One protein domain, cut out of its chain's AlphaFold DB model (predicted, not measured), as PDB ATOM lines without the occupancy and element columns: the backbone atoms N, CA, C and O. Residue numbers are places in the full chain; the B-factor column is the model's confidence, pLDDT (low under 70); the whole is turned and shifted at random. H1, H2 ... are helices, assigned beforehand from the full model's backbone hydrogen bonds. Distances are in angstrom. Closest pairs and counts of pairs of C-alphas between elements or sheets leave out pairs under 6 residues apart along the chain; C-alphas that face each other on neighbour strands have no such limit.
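This is residues 34 to 98 of the 157 residues of the protein "Plasma glutamate carboxypeptidase" of Tupaia chinensis (UniProt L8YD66). Four helices follow one another in an extended chain: H3 and H4 fold back on each other as a helical hairpin at one end, and H2 and then H1 lead away from it as an arm. H1 and the beginning of H2, residues 34 to 47, stand free and make the far end of that arm, while the two hairpin helices touch near the loop that joins them and are not in contact along their whole length. The printed part has 65 residues with four named helices, in the order H1, H2, H3, H4, and no named strand; its class is all helix. The whole is extended and elongated, with a radius of gyration of the C-alphas of 17.2 A and spans of 50 by 26 by 21 A.

H1 covers residues 34 to 41, with C-alpha 34 at (33.890, -3.528, 39.832). H2 covers residues 43 to 54 and measures 16.2 A from first to last C-alpha. H3 covers residues 61 to 73, 17.7 A from first to last C-alpha, and begins with C-alpha 61 at (7.602, 20.700, 43.665). H4, the longest helix, covers residues 81 to 96 and measures 22.9 A, ending with C-alpha 96 at (4.862, 16.359, 56.297).

H1 and H2 meet only through their link, the single residue Tyr 42. H2 and H3 are only just apart, with their closest C-alphas 8.1 A from each other. H3 and H4 form a helical hairpin and touch, with 6 pairs of C-alphas within 8 A. Their closest C-alphas are those of Val 73 and Asn 82, 5.7 A apart. H3 touches H4 with residues 69 to 73 alone, and H4 touches H3 with residues 82 to 89 alone. The two run opposite ways at a shallow tilt of 29 degrees, with their centres 11.7 A apart. H1 is apart from H3 and from H4, and H2 is apart from H4. In H1, H2, H3 and H4 every O i to N i+4 pair is within hydrogen-bond range.

The two C-alphas farthest apart are those of Glu 34 and Lys 81, 51.2 A from each other, and the first and last printed C-alphas, Glu 34 and Gly 98, are 34.6 A apart. Without residues 34 to 47, the remaining 51 residues span 40 by 22 by 14 A and have a radius of gyration of 13.3 A. The link from H1 to H2 is tight; those from H2 to H3, with 6 residues, and from H3 to H4, with 7 residues, are short. The printed part has no cut. The mean pLDDT of the printed part is 95.6, and no printed residue is under 70.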
ATOM      1  N   GLU A  34      34.886  -3.304  38.767       92.69
ATOM      2  CA  GLU A  34      33.890  -3.528  39.832       92.69
ATOM      3  C   GLU A  34      33.149  -2.236  40.206       92.69
ATOM      4  O   GLU A  34      31.928  -2.232  40.360       92.69
ATOM      5  N   ILE A  35      33.876  -1.119  40.318       93.25
ATOM      6  CA  ILE A  35      33.280   0.193  40.619       93.25
ATOM      7  C   ILE A  35      32.361   0.635  39.476       93.25
ATOM      8  O   ILE A  35      31.277   1.175  39.703       93.25
ATOM      9  N   LYS A  36      32.784   0.415  38.233       94.38
ATOM     10  CA  LYS A  36      32.015   0.778  37.044       94.38
ATOM     11  C   LYS A  36      30.735  -0.047  36.921       94.38
ATOM     12  O   LYS A  36      29.691   0.521  36.602       94.38
ATOM     13  N   GLU A  37      30.796  -1.346  37.199       95.12
ATOM     14  CA  GLU A  37      29.630  -2.236  37.232       95.12
ATOM     15  C   GLU A  37      28.661  -1.859  38.361       95.12
ATOM     16  O   GLU A  37      27.454  -1.761  38.127       95.12
ATOM     17  N   GLU A  38      29.176  -1.551  39.555       94.75
ATOM     18  CA  GLU A  38      28.376  -1.044  40.675       94.75
ATOM     19  C   GLU A  38      27.642   0.251  40.294       94.75
ATOM     20  O   GLU A  38      26.426   0.342  40.466       94.75
ATOM     21  N   ILE A  39      28.337   1.235  39.715       94.81
ATOM     22  CA  ILE A  39      27.722   2.499  39.274       94.81
ATOM     23  C   ILE A  39      26.660   2.246  38.199       94.81
ATOM     24  O   ILE A  39      25.569   2.819  38.264       94.81
ATOM     25  N   ALA A  40      26.951   1.379  37.225       95.31
ATOM     26  CA  ALA A  40      26.011   1.035  36.163       95.31
ATOM     27  C   ALA A  40      24.724   0.395  36.713       95.31
ATOM     28  O   ALA A  40      23.638   0.667  36.194       95.31
ATOM     29  N   SER A  41      24.825  -0.383  37.798       96.62
ATOM     30  CA  SER A  41      23.677  -1.049  38.427       96.62
ATOM     31  C   SER A  41      22.622  -0.078  38.979       96.62
ATOM     32  O   SER A  41      21.432  -0.391  38.976       96.62
ATOM     33  N   TYR A  42      23.014   1.139  39.373       97.69
ATOM     34  CA  TYR A  42      22.075   2.159  39.857       97.69
ATOM     35  C   TYR A  42      21.309   2.873  38.736       97.69
ATOM     36  O   TYR A  42      20.444   3.705  39.026       97.69
ATOM     37  N   GLY A  43      21.596   2.576  37.464       97.56
ATOM     38  CA  GLY A  43      21.045   3.300  36.318       97.56
ATOM     39  C   GLY A  43      19.517   3.362  36.300       97.56
ATOM     40  O   GLY A  43      18.946   4.426  36.049       97.56
ATOM     41  N   ASP A  44      18.840   2.258  36.611       97.81
ATOM     42  CA  ASP A  44      17.374   2.213  36.599       97.81
ATOM     43  C   ASP A  44      16.760   2.964  37.785       97.81
ATOM     44  O   ASP A  44      15.773   3.683  37.617       97.81
ATOM     45  N   VAL A  45      17.390   2.889  38.962       98.00
ATOM     46  CA  VAL A  45      16.984   3.664  40.146       98.00
ATOM     47  C   VAL A  45      17.148   5.161  39.884       98.00
ATOM     48  O   VAL A  45      16.230   5.941  40.141       98.00
ATOM     49  N   ALA A  46      18.280   5.572  39.308       97.50
ATOM     50  CA  ALA A  46      18.533   6.964  38.950       97.50
ATOM     51  C   ALA A  46      17.492   7.484  37.946       97.50
ATOM     52  O   ALA A  46      16.912   8.553  38.154       97.50
ATOM     53  N   LYS A  47      17.180   6.706  36.901       97.94
ATOM     54  CA  LYS A  47      16.114   7.045  35.943       97.94
ATOM     55  C   LYS A  47      14.750   7.147  36.618       97.94
ATOM     56  O   LYS A  47      14.000   8.065  36.301       97.94
ATOM     57  N   ALA A  48      14.424   6.250  37.547       97.75
ATOM     58  CA  ALA A  48      13.162   6.305  38.279       97.75
ATOM     59  C   ALA A  48      13.035   7.598  39.102       97.75
ATOM     60  O   ALA A  48      11.990   8.247  39.061       97.75
ATOM     61  N   ILE A  49      14.108   8.015  39.785       96.75
ATOM     62  CA  ILE A  49      14.155   9.279  40.538       96.75
ATOM     63  C   ILE A  49      13.984  10.479  39.599       96.75
ATOM     64  O   ILE A  49      13.158  11.355  39.866       96.75
ATOM     65  N   ILE A  50      14.720  10.504  38.483       96.56
ATOM     66  CA  ILE A  50      14.625  11.575  37.480       96.56
ATOM     67  C   ILE A  50      13.201  11.654  36.928       96.56
ATOM     68  O   ILE A  50      12.601  12.725  36.928       96.56
ATOM     69  N   ASN A  51      12.622  10.527  36.518       97.62
ATOM     70  CA  ASN A  51      11.273  10.492  35.965       97.62
ATOM     71  C   ASN A  51      10.232  10.950  36.987       97.62
ATOM     72  O   ASN A  51       9.348  11.727  36.638       97.62
ATOM     73  N   LEU A  52      10.357  10.538  38.252       96.81
ATOM     74  CA  LEU A  52       9.476  10.988  39.327       96.81
ATOM     75  C   LEU A  52       9.518  12.514  39.513       96.81
ATOM     76  O   LEU A  52       8.471  13.123  39.742       96.81
ATOM     77  N   ALA A  53      10.712  13.109  39.433       96.25
ATOM     78  CA  ALA A  53      10.942  14.537  39.637       96.25
ATOM     79  C   ALA A  53      10.591  15.401  38.415       96.25
ATOM     80  O   ALA A  53      10.150  16.532  38.589       96.25
ATOM     81  N   VAL A  54      10.793  14.896  37.196       96.19
ATOM     82  CA  VAL A  54      10.617  15.674  35.957       96.19
ATOM     83  C   VAL A  54       9.232  15.476  35.345       96.19
ATOM     84  O   VAL A  54       8.631  16.446  34.890       96.19
ATOM     85  N   TYR A  55       8.721  14.243  35.341       96.12
ATOM     86  CA  TYR A  55       7.478  13.866  34.651       96.12
ATOM     87  C   TYR A  55       6.414  13.267  35.581       96.12
ATOM     88  O   TYR A  55       5.277  13.055  35.170       96.12
ATOM     89  N   GLY A  56       6.787  12.930  36.814       95.50
ATOM     90  CA  GLY A  56       5.917  12.264  37.772       95.50
ATOM     91  C   GLY A  56       5.223  13.223  38.731       95.50
ATOM     92  O   GLY A  56       5.223  14.439  38.577       95.50
ATOM     93  N   LYS A  57       4.671  12.648  39.802       94.31
ATOM     94  CA  LYS A  57       3.936  13.374  40.854       94.31
ATOM     95  C   LYS A  57       4.743  14.448  41.599       94.31
ATOM     96  O   LYS A  57       4.150  15.230  42.329       94.31
ATOM     97  N   SER A  58       6.071  14.447  41.480       94.75
ATOM     98  CA  SER A  58       6.945  15.430  42.135       94.75
ATOM     99  C   SER A  58       7.379  16.558  41.194       94.75
ATOM    100  O   SER A  58       8.230  17.362  41.578       94.75
ATOM    101  N   GLN A  59       6.818  16.623  39.982       96.62
ATOM    102  CA  GLN A  59       7.067  17.703  39.032       96.62
ATOM    103  C   GLN A  59       6.768  19.070  39.663       96.62
ATOM    104  O   GLN A  59       5.821  19.213  40.428       96.62
ATOM    105  N   ASN A  60       7.610  20.068  39.372       96.12
ATOM    106  CA  ASN A  60       7.535  21.458  39.865       96.12
ATOM    107  C   ASN A  60       7.626  21.669  41.385       96.12
ATOM    108  O   ASN A  60       7.842  22.799  41.819       96.12
ATOM    109  N   ARG A  61       7.587  20.612  42.198       94.38
ATOM    110  CA  ARG A  61       7.602  20.700  43.665       94.38
ATOM    111  C   ARG A  61       8.743  21.557  44.221       94.38
ATOM    112  O   ARG A  61       8.541  22.327  45.156       94.38
ATOM    113  N   SER A  62       9.951  21.429  43.667       93.81
ATOM    114  CA  SER A  62      11.113  22.219  44.103       93.81
ATOM    115  C   SER A  62      10.944  23.707  43.804       93.81
ATOM    116  O   SER A  62      11.297  24.540  44.635       93.81
ATOM    117  N   TYR A  63      10.378  24.037  42.640       96.25
ATOM    118  CA  TYR A  63      10.096  25.416  42.255       96.25
ATOM    119  C   TYR A  63       9.006  26.016  43.141       96.25
ATOM    120  O   TYR A  63       9.205  27.087  43.697       96.25
ATOM    121  N   GLU A  64       7.900  25.304  43.353       95.50
ATOM    122  CA  GLU A  64       6.790  25.768  44.195       95.50
ATOM    123  C   GLU A  64       7.226  26.006  45.644       95.50
ATOM    124  O   GLU A  64       6.873  27.018  46.246       95.50
ATOM    125  N   ARG A  65       8.061  25.117  46.198       94.88
ATOM    126  CA  ARG A  65       8.641  25.305  47.535       94.88
ATOM    127  C   ARG A  65       9.571  26.504  47.604       94.88
ATOM    128  O   ARG A  65       9.540  27.237  48.591       94.88
ATOM    129  N   LEU A  66      10.400  26.699  46.579       95.88
ATOM    130  CA  LEU A  66      11.276  27.860  46.505       95.88
ATOM    131  C   LEU A  66      10.462  29.151  46.386       95.88
ATOM    132  O   LEU A  66      10.750  30.092  47.117       95.88
ATOM    133  N   ALA A  67       9.438  29.173  45.533       96.38
ATOM    134  CA  ALA A  67       8.534  30.304  45.359       96.38
ATOM    135  C   ALA A  67       7.829  30.644  46.676       96.38
ATOM    136  O   ALA A  67       7.944  31.766  47.155       96.38
ATOM    137  N   LEU A  68       7.234  29.654  47.356       94.75
ATOM    138  CA  LEU A  68       6.646  29.848  48.683       94.75
ATOM    139  C   LEU A  68       7.654  30.472  49.658       94.75
ATOM    140  O   LEU A  68       7.333  31.437  50.348       94.75
ATOM    141  N   LEU A  69       8.877  29.944  49.720       95.69
ATOM    142  CA  LEU A  69       9.895  30.434  50.645       95.69
ATOM    143  C   LEU A  69      10.366  31.855  50.300       95.69
ATOM    144  O   LEU A  69      10.572  32.672  51.194       95.69
ATOM    145  N   VAL A  70      10.574  32.161  49.022       96.25
ATOM    146  CA  VAL A  70      11.064  33.470  48.570       96.25
ATOM    147  C   VAL A  70       9.967  34.524  48.685       96.25
ATOM    148  O   VAL A  70      10.206  35.558  49.310       96.25
ATOM    149  N   ASP A  71       8.767  34.230  48.195       96.00
ATOM    150  CA  ASP A  71       7.674  35.196  48.080       96.00
ATOM    151  C   ASP A  71       6.999  35.483  49.429       96.00
ATOM    152  O   ASP A  71       6.546  36.601  49.668       96.00
ATOM    153  N   THR A  72       6.951  34.508  50.349       94.12
ATOM    154  CA  THR A  72       6.287  34.701  51.657       94.12
ATOM    155  C   THR A  72       7.219  35.103  52.797       94.12
ATOM    156  O   THR A  72       6.742  35.619  53.818       94.12
ATOM    157  N   VAL A  73       8.523  34.826  52.681       96.19
ATOM    158  CA  VAL A  73       9.501  35.104  53.746       96.19
ATOM    159  C   VAL A  73      10.457  36.232  53.375       96.19
ATOM    160  O   VAL A  73      10.821  37.021  54.244       96.19
ATOM    161  N   GLY A  74      10.871  36.340  52.110       93.94
ATOM    162  CA  GLY A  74      11.812  37.373  51.680       93.94
ATOM    163  C   GLY A  74      13.228  37.191  52.265       93.94
ATOM    164  O   GLY A  74      13.673  36.051  52.427       93.94
ATOM    165  N   PRO A  75      13.973  38.277  52.558       94.56
ATOM    166  CA  PRO A  75      15.350  38.218  53.069       94.56
ATOM    167  C   PRO A  75      15.463  37.505  54.427       94.56
ATOM    168  O   PRO A  75      14.680  37.783  55.332       94.56
ATOM    169  N   ARG A  76      16.458  36.620  54.585       95.12
ATOM    170  CA  ARG A  76      16.631  35.720  55.749       95.12
ATOM    171  C   ARG A  76      18.024  35.832  56.369       95.12
ATOM    172  O   ARG A  76      18.769  34.857  56.426       95.12
ATOM    173  N   LEU A  77      18.394  37.037  56.793       92.88
ATOM    174  CA  LEU A  77      19.654  37.241  57.507       92.88
ATOM    175  C   LEU A  77      19.651  36.448  58.826       92.88
ATOM    176  O   LEU A  77      18.607  36.317  59.470       92.88
ATOM    177  N   SER A  78      20.810  35.934  59.234       92.06
ATOM    178  CA  SER A  78      21.002  35.286  60.534       92.06
ATOM    179  C   SER A  78      20.464  36.153  61.676       92.06
ATOM    180  O   SER A  78      20.767  37.338  61.747       92.06
ATOM    181  N   GLY A  79      19.629  35.567  62.539       90.44
ATOM    182  CA  GLY A  79      19.031  36.248  63.698       90.44
ATOM    183  C   GLY A  79      17.768  37.051  63.386       90.44
ATOM    184  O   GLY A  79      17.085  37.510  64.296       90.44
ATOM    185  N   SER A  80      17.402  37.187  62.108       93.06
ATOM    186  CA  SER A  80      16.177  37.888  61.721       93.06
ATOM    187  C   SER A  80      14.913  37.063  61.990       93.06
ATOM    188  O   SER A  80      14.904  35.836  61.884       93.06
ATOM    189  N   LYS A  81      13.789  37.757  62.220       93.19
ATOM    190  CA  LYS A  81      12.452  37.137  62.338       93.19
ATOM    191  C   LYS A  81      12.054  36.338  61.092       93.19
ATOM    192  O   LYS A  81      11.350  35.337  61.183       93.19
ATOM    193  N   ASN A  82      12.517  36.773  59.921       95.38
ATOM    194  CA  ASN A  82      12.255  36.088  58.661       95.38
ATOM    195  C   ASN A  82      12.986  34.746  58.586       95.38
ATOM    196  O   ASN A  82      12.415  33.769  58.105       95.38
ATOM    197  N   LEU A  83      14.225  34.670  59.080       95.25
ATOM    198  CA  LEU A  83      14.930  33.393  59.160       95.25
ATOM    199  C   LEU A  83      14.180  32.408  60.067       95.25
ATOM    200  O   LEU A  83      14.001  31.260  59.672       95.25
ATOM    201  N   GLU A  84      13.665  32.862  61.209       95.00
ATOM    202  CA  GLU A  84      12.869  32.014  62.109       95.00
ATOM    203  C   GLU A  84      11.622  31.446  61.408       95.00
ATOM    204  O   GLU A  84      11.366  30.242  61.422       95.00
ATOM    205  N   LYS A  85      10.889  32.296  60.677       96.31
ATOM    206  CA  LYS A  85       9.745  31.860  59.863       96.31
ATOM    207  C   LYS A  85      10.149  30.822  58.806       96.31
ATOM    208  O   LYS A  85       9.416  29.861  58.579       96.31
ATOM    209  N   ALA A  86      11.304  30.998  58.161       97.38
ATOM    210  CA  ALA A  86      11.819  30.046  57.179       97.38
ATOM    211  C   ALA A  86      12.157  28.684  57.794       97.38
ATOM    212  O   ALA A  86      11.839  27.656  57.196       97.38
ATOM    213  N   ILE A  87      12.776  28.683  58.979       97.00
ATOM    214  CA  ILE A  87      13.093  27.463  59.730       97.00
ATOM    215  C   ILE A  87      11.802  26.701  60.028       97.00
ATOM    216  O   ILE A  87      11.723  25.513  59.725       97.00
ATOM    217  N   GLN A  88      10.763  27.389  60.507       96.62
ATOM    218  CA  GLN A  88       9.478  26.760  60.807       96.62
ATOM    219  C   GLN A  88       8.807  26.158  59.562       96.62
ATOM    220  O   GLN A  88       8.337  25.020  59.609       96.62
ATOM    221  N   ILE A  89       8.797  26.884  58.437       95.88
ATOM    222  CA  ILE A  89       8.255  26.380  57.164       95.88
ATOM    223  C   ILE A  89       9.019  25.134  56.709       95.88
ATOM    224  O   ILE A  89       8.411  24.162  56.260       95.88
ATOM    225  N   MET A  90      10.349  25.142  56.800       96.06
ATOM    226  CA  MET A  90      11.155  23.986  56.413       96.06
ATOM    227  C   MET A  90      10.897  22.797  57.343       96.06
ATOM    228  O   MET A  90      10.660  21.692  56.869       96.06
ATOM    229  N   TYR A  91      10.867  23.029  58.654       97.19
ATOM    230  CA  TYR A  91      10.598  22.003  59.659       97.19
ATOM    231  C   TYR A  91       9.246  21.310  59.434       97.19
ATOM    232  O   TYR A  91       9.178  20.080  59.430       97.19
ATOM    233  N   GLN A  92       8.187  22.080  59.166       95.81
ATOM    234  CA  GLN A  92       6.866  21.541  58.823       95.81
ATOM    235  C   GLN A  92       6.898  20.753  57.510       95.81
ATOM    236  O   GLN A  92       6.463  19.605  57.472       95.81
ATOM    237  N   ASN A  93       7.504  21.317  56.460       94.81
ATOM    238  CA  ASN A  93       7.631  20.647  55.166       94.81
ATOM    239  C   ASN A  93       8.332  19.289  55.270       94.81
ATOM    240  O   ASN A  93       7.919  18.349  54.592       94.81
ATOM    241  N   LEU A  94       9.404  19.192  56.062       96.06
ATOM    242  CA  LEU A  94      10.168  17.957  56.242       96.06
ATOM    243  C   LEU A  94       9.367  16.917  57.038       96.06
ATOM    244  O   LEU A  94       9.344  15.752  56.641       96.06
ATOM    245  N   GLN A  95       8.651  17.335  58.089       96.75
ATOM    246  CA  GLN A  95       7.753  16.450  58.840       96.75
ATOM    247  C   GLN A  95       6.616  15.902  57.974       96.75
ATOM    248  O   GLN A  95       6.394  14.695  57.938       96.75
ATOM    249  N   GLU A  96       5.939  16.761  57.213       95.19
ATOM    250  CA  GLU A  96       4.862  16.359  56.297       95.19
ATOM    251  C   GLU A  96       5.346  15.405  55.199       95.19
ATOM    252  O   GLU A  96       4.556  14.719  54.555       95.19
ATOM    253  N   ASN A  97       6.652  15.366  54.930       93.75
ATOM    254  CA  ASN A  97       7.229  14.456  53.942       93.75
ATOM    255  C   ASN A  97       7.542  13.082  54.521       93.75
ATOM    256  O   ASN A  97       7.956  12.212  53.757       93.75
ATOM    257  N   GLY A  98       7.336  12.890  55.826       96.44
ATOM    258  CA  GLY A  98       7.608  11.634  56.510       96.44
ATOM    259  C   GLY A  98       9.092  11.284  56.517       96.44
ATOM    260  O   GLY A  98       9.428  10.110  56.412       96.44
TER     261      GLY A  98